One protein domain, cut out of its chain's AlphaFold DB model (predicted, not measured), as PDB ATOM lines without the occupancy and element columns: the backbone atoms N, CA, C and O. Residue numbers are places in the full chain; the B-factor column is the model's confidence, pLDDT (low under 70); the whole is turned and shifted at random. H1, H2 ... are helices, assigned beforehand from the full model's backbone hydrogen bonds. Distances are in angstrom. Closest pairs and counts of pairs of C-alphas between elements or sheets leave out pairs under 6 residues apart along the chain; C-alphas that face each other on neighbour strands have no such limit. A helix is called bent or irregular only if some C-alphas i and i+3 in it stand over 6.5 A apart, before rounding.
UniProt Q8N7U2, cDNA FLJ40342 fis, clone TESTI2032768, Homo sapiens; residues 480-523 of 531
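AT A GLANCE: This is residues 480 to 523 of the 531 residues of the protein "cDNA FLJ40342 fis, clone TESTI2032768" of Homo sapiens (UniProt Q8N7U2). Three short helices stand in a row, H2 in the middle, with H1 folded back along one side of it as a helical hairpin and H3 set more loosely on the other side, steeply tilted. The 44 printed residues hold three named helices, H1, H2, H3 along the chain, and no named strand: all helix. The whole is compact, radius of gyration of the C-alphas 10.5 A, spanning 27 by 23 by 13 A.

HOW THE PARTS SIT: H2, residues 498 to 507, touches H1, residues 480 to 488, at a shallow tilt of 29 degrees, opposite ways; their closest C-alphas, Ala 487 and Cys 504, are 4.7 A apart. H3, residues 514 to 521, is close to H2 but not clearly touching, at a steep tilt of 63 degrees, opposite ways; the closest C-alphas, Asn 502 and Phe 517, are 7.6 A apart. H1 and H3 are apart. Every O i to N i+4 pair is within hydrogen-bond range in H1 and H3, 4 of 6 in H2.

IN THESE COORDINATES: H2 measures 14.8 A and is only just irregular, C-alphas 499 and 502 being 6.9 A apart. H1, 12.4 A, begins at C-alpha 480 (-39.012, 49.536, -28.668); H3, 10.7 A, ends at C-alpha 521 (-52.490, 52.291, -48.771).

THE WHOLE: The farthest C-alphas, Leu 481 and Glu 522, are 29.3 A apart. The printed part has no cut, and both links are short. Residues 491 to 492 pair antiparallel with 495 to 496. Mean pLDDT of the printed part is 77.2; residues 480 to 481 and 483 to 484 are under 70.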
ATOM      1  N   ALA A 480     -38.391  50.042 -27.445       54.38
ATOM      2  CA  ALA A 480     -39.012  49.536 -28.668       54.38
ATOM      3  C   ALA A 480     -39.767  48.201 -28.482       54.38
ATOM      4  O   ALA A 480     -40.797  48.004 -29.128       54.38
ATOM      5  N   LEU A 481     -39.323  47.293 -27.599       64.38
ATOM      6  CA  LEU A 481     -39.909  45.945 -27.478       64.38
ATOM      7  C   LEU A 481     -41.397  45.948 -27.070       64.38
ATOM      8  O   LEU A 481     -42.177  45.263 -27.735       64.38
ATOM      9  N   PRO A 482     -41.859  46.740 -26.076       70.81
ATOM     10  CA  PRO A 482     -43.290  46.883 -25.793       70.81
ATOM     11  C   PRO A 482     -44.096  47.428 -26.984       70.81
ATOM     12  O   PRO A 482     -45.266  47.082 -27.150       70.81
ATOM     13  N   GLY A 483     -43.477  48.259 -27.830       67.81
ATOM     14  CA  GLY A 483     -44.058  48.725 -29.089       67.81
ATOM     15  C   GLY A 483     -44.212  47.588 -30.102       67.81
ATOM     16  O   GLY A 483     -45.309  47.378 -30.619       67.81
ATOM     17  N   VAL A 484     -43.141  46.829 -30.344       69.88
ATOM     18  CA  VAL A 484     -43.115  45.675 -31.257       69.88
ATOM     19  C   VAL A 484     -44.141  44.613 -30.848       69.88
ATOM     20  O   VAL A 484     -44.939  44.195 -31.681       69.88
ATOM     21  N   ILE A 485     -44.203  44.237 -29.566       73.69
ATOM     22  CA  ILE A 485     -45.193  43.269 -29.053       73.69
ATOM     23  C   ILE A 485     -46.620  43.778 -29.317       73.69
ATOM     24  O   ILE A 485     -47.428  43.088 -29.934       73.69
ATOM     25  N   LYS A 486     -46.899  45.042 -28.974       74.44
ATOM     26  CA  LYS A 486     -48.198  45.691 -29.213       74.44
ATOM     27  C   LYS A 486     -48.534  45.885 -30.701       74.44
ATOM     28  O   LYS A 486     -49.696  46.117 -31.033       74.44
ATOM     29  N   ALA A 487     -47.546  45.835 -31.595       72.00
ATOM     30  CA  ALA A 487     -47.750  45.825 -33.041       72.00
ATOM     31  C   ALA A 487     -48.086  44.417 -33.551       72.00
ATOM     32  O   ALA A 487     -48.975  44.282 -34.387       72.00
ATOM     33  N   ILE A 488     -47.438  43.384 -33.006       74.75
ATOM     34  CA  ILE A 488     -47.724  41.973 -33.304       74.75
ATOM     35  C   ILE A 488     -49.144  41.598 -32.851       74.75
ATOM     36  O   ILE A 488     -49.880  41.021 -33.645       74.75
ATOM     37  N   ASP A 489     -49.586  42.028 -31.663       78.56
ATOM     38  CA  ASP A 489     -50.965  41.828 -31.159       78.56
ATOM     39  C   ASP A 489     -52.064  42.404 -32.083       78.56
ATOM     40  O   ASP A 489     -53.234  42.014 -32.006       78.56
ATOM     41  N   LYS A 490     -51.707  43.364 -32.947       79.00
ATOM     42  CA  LYS A 490     -52.616  43.999 -33.916       79.00
ATOM     43  C   LYS A 490     -52.655  43.279 -35.264       79.00
ATOM     44  O   LYS A 490     -53.562  43.544 -36.052       79.00
ATOM     45  N   ILE A 491     -51.718  42.367 -35.530       79.31
ATOM     46  CA  ILE A 491     -51.686  41.565 -36.754       79.31
ATOM     47  C   ILE A 491     -52.544  40.314 -36.541       79.31
ATOM     48  O   ILE A 491     -52.205  39.434 -35.751       79.31
ATOM     49  N   LYS A 492     -53.655  40.208 -37.274       77.38
ATOM     50  CA  LYS A 492     -54.596  39.078 -37.218       77.38
ATOM     51  C   LYS A 492     -54.675  38.421 -38.584       77.38
ATOM     52  O   LYS A 492     -54.922  39.091 -39.581       77.38
ATOM     53  N   ASP A 493     -54.422  37.116 -38.636       74.25
ATOM     54  CA  ASP A 493     -54.479  36.315 -39.867       74.25
ATOM     55  C   ASP A 493     -53.672  36.915 -41.041       74.25
ATOM     56  O   ASP A 493     -54.057  36.822 -42.204       74.25
ATOM     57  N   LYS A 494     -52.510  37.509 -40.709       73.69
ATOM     58  CA  LYS A 494     -51.575  38.249 -41.591       73.69
ATOM     59  C   LYS A 494     -52.053  39.627 -42.078       73.69
ATOM     60  O   LYS A 494     -51.318  40.281 -42.813       73.69
ATOM     61  N   ASN A 495     -53.218  40.091 -41.636       71.38
ATOM     62  CA  ASN A 495     -53.748  41.428 -41.906       71.38
ATOM     63  C   ASN A 495     -53.568  42.346 -40.686       71.38
ATOM     64  O   ASN A 495     -53.374  41.874 -39.567       71.38
ATOM     65  N   VAL A 496     -53.662  43.660 -40.886       82.00
ATOM     66  CA  VAL A 496     -53.685  44.672 -39.816       82.00
ATOM     67  C   VAL A 496     -54.736  45.728 -40.156       82.00
ATOM     68  O   VAL A 496     -54.904  46.075 -41.326       82.00
ATOM     69  N   ASP A 497     -55.461  46.219 -39.151       81.19
ATOM     70  CA  ASP A 497     -56.495  47.240 -39.342       81.19
ATOM     71  C   ASP A 497     -55.877  48.557 -39.865       81.19
ATOM     72  O   ASP A 497     -54.812  48.981 -39.411       81.19
ATOM     73  N   TYR A 498     -56.545  49.226 -40.814       81.06
ATOM     74  CA  TYR A 498     -56.018  50.409 -41.522       81.06
ATOM     75  C   TYR A 498     -55.567  51.541 -40.579       81.06
ATOM     76  O   TYR A 498     -54.478  52.091 -40.743       81.06
ATOM     77  N   GLU A 499     -56.377  51.848 -39.560       81.75
ATOM     78  CA  GLU A 499     -56.076  52.866 -38.539       81.75
ATOM     79  C   GLU A 499     -54.817  52.517 -37.721       81.75
ATOM     80  O   GLU A 499     -54.085  53.397 -37.268       81.75
ATOM     81  N   ASP A 500     -54.544  51.221 -37.564       83.19
ATOM     82  CA  ASP A 500     -53.443  50.689 -36.770       83.19
ATOM     83  C   ASP A 500     -52.154  50.484 -37.576       83.19
ATOM     84  O   ASP A 500     -51.073  50.484 -36.983       83.19
ATOM     85  N   LEU A 501     -52.233  50.375 -38.909       83.25
ATOM     86  CA  LEU A 501     -51.093  50.159 -39.811       83.25
ATOM     87  C   LEU A 501     -49.961  51.178 -39.593       83.25
ATOM     88  O   LEU A 501     -48.794  50.798 -39.535       83.25
ATOM     89  N   ASN A 502     -50.284  52.466 -39.433       81.75
ATOM     90  CA  ASN A 502     -49.277  53.516 -39.235       81.75
ATOM     91  C   ASN A 502     -48.519  53.347 -37.906       81.75
ATOM     92  O   ASN A 502     -47.294  53.439 -37.868       81.75
ATOM     93  N   THR A 503     -49.231  53.049 -36.815       83.44
ATOM     94  CA  THR A 503     -48.612  52.762 -35.511       83.44
ATOM     95  C   THR A 503     -47.850  51.438 -35.533       83.44
ATOM     96  O   THR A 503     -46.777  51.347 -34.948       83.44
ATOM     97  N   CYS A 504     -48.363  50.427 -36.236       82.12
ATOM     98  CA  CYS A 504     -47.707  49.135 -36.422       82.12
ATOM     99  C   CYS A 504     -46.335  49.311 -37.103       82.12
ATOM    100  O   CYS A 504     -45.323  48.867 -36.567       82.12
ATOM    101  N   LEU A 505     -46.277  50.060 -38.211       79.88
ATOM    102  CA  LEU A 505     -45.034  50.378 -38.923       79.88
ATOM    103  C   LEU A 505     -44.043  51.169 -38.052       79.88
ATOM    104  O   LEU A 505     -42.881  50.779 -37.954       79.88
ATOM    105  N   GLN A 506     -44.498  52.221 -37.362       80.31
ATOM    106  CA  GLN A 506     -43.646  53.018 -36.464       80.31
ATOM    107  C   GLN A 506     -43.074  52.185 -35.308       80.31
ATOM    108  O   GLN A 506     -41.903  52.334 -34.967       80.31
ATOM    109  N   ASN A 507     -43.860  51.259 -34.753       77.12
ATOM    110  CA  ASN A 507     -43.412  50.333 -33.714       77.12
ATOM    111  C   ASN A 507     -42.351  49.334 -34.217       77.12
ATOM    112  O   ASN A 507     -41.521  48.898 -33.426       77.12
ATOM    113  N   PHE A 508     -42.333  49.007 -35.515       75.56
ATOM    114  CA  PHE A 508     -41.240  48.273 -36.173       75.56
ATOM    115  C   PHE A 508     -40.080  49.186 -36.637       75.56
ATOM    116  O   PHE A 508     -39.206  48.743 -37.377       75.56
ATOM    117  N   GLY A 509     -40.062  50.464 -36.239       70.62
ATOM    118  CA  GLY A 509     -39.040  51.443 -36.632       70.62
ATOM    119  C   GLY A 509     -39.197  52.007 -38.051       70.62
ATOM    120  O   GLY A 509     -38.326  52.742 -38.518       70.62
ATOM    121  N   ILE A 510     -40.292  51.695 -38.750       77.44
ATOM    122  CA  ILE A 510     -40.550  52.121 -40.129       77.44
ATOM    123  C   ILE A 510     -41.353  53.427 -40.117       77.44
ATOM    124  O   ILE A 510     -42.582  53.440 -40.031       77.44
ATOM    125  N   TYR A 511     -40.644  54.549 -40.230       83.25
ATOM    126  CA  TYR A 511     -41.237  55.886 -40.295       83.25
ATOM    127  C   TYR A 511     -41.469  56.307 -41.750       83.25
ATOM    128  O   TYR A 511     -40.523  56.615 -42.471       83.25
ATOM    129  N   LEU A 512     -42.734  56.343 -42.180       79.50
ATOM    130  CA  LEU A 512     -43.128  56.802 -43.517       79.50
ATOM    131  C   LEU A 512     -43.617  58.252 -43.490       79.50
ATOM    132  O   LEU A 512     -44.340  58.663 -42.579       79.50
ATOM    133  N   SER A 513     -43.300  59.025 -44.529       83.31
ATOM    134  CA  SER A 513     -43.936  60.327 -44.726       83.31
ATOM    135  C   SER A 513     -45.401  60.168 -45.162       83.31
ATOM    136  O   SER A 513     -45.808  59.149 -45.720       83.31
ATOM    137  N   LYS A 514     -46.221  61.208 -44.951       82.88
ATOM    138  CA  LYS A 514     -47.644  61.218 -45.342       82.88
ATOM    139  C   LYS A 514     -47.918  60.773 -46.798       82.88
ATOM    140  O   LYS A 514     -48.846  59.984 -46.974       82.88
ATOM    141  N   PRO A 515     -47.178  61.225 -47.837       82.19
ATOM    142  CA  PRO A 515     -47.395  60.736 -49.201       82.19
ATOM    143  C   PRO A 515     -46.956  59.280 -49.410       82.19
ATOM    144  O   PRO A 515     -47.579  58.586 -50.206       82.19
ATOM    145  N   GLU A 516     -45.933  58.791 -48.705       79.62
ATOM    146  CA  GLU A 516     -45.492  57.390 -48.797       79.62
ATOM    147  C   GLU A 516     -46.492  56.445 -48.131       79.62
ATOM    148  O   GLU A 516     -46.879  55.451 -48.742       79.62
ATOM    149  N   PHE A 517     -46.975  56.797 -46.932       82.00
ATOM    150  CA  PHE A 517     -48.042  56.058 -46.256       82.00
ATOM    151  C   PHE A 517     -49.296  55.991 -47.133       82.00
ATOM    152  O   PHE A 517     -49.804  54.906 -47.407       82.00
ATOM    153  N   LYS A 518     -49.738  57.139 -47.670       80.62
ATOM    154  CA  LYS A 518     -50.869  57.181 -48.602       80.62
ATOM    155  C   LYS A 518     -50.636  56.268 -49.817       80.62
ATOM    156  O   LYS A 518     -51.525  55.503 -50.182       80.62
ATOM    157  N   LYS A 519     -49.439  56.299 -50.408       81.44
ATOM    158  CA  LYS A 519     -49.106  55.486 -51.582       81.44
ATOM    159  C   LYS A 519     -49.113  53.983 -51.290       81.44
ATOM    160  O   LYS A 519     -49.573  53.235 -52.144       81.44
ATOM    161  N   ILE A 520     -48.645  53.522 -50.124       79.38
ATOM    162  CA  ILE A 520     -48.765  52.092 -49.783       79.38
ATOM    163  C   ILE A 520     -50.222  51.691 -49.539       79.38
ATOM    164  O   ILE A 520     -50.609  50.617 -49.978       79.38
ATOM    165  N   THR A 521     -51.051  52.565 -48.955       75.94
ATOM    166  CA  THR A 521     -52.490  52.291 -48.771       75.94
ATOM    167  C   THR A 521     -53.306  52.338 -50.067       75.94
ATOM    168  O   THR A 521     -54.358  51.720 -50.143       75.94
ATOM    169  N   GLU A 522     -52.827  53.037 -51.101       76.88
ATOM    170  CA  GLU A 522     -53.395  52.990 -52.461       76.88
ATOM    171  C   GLU A 522     -52.923  51.753 -53.257       76.88
ATOM    172  O   GLU A 522     -53.475  51.462 -54.317       76.88
ATOM    173  N   LEU A 523     -51.907  51.030 -52.764       72.69
ATOM    174  CA  LEU A 523     -51.322  49.836 -53.392       72.69
ATOM    175  C   LEU A 523     -51.678  48.520 -52.676       72.69
ATOM    176  O   LEU A 523     -51.288  47.456 -53.153       72.69
TER     177      LEU A 523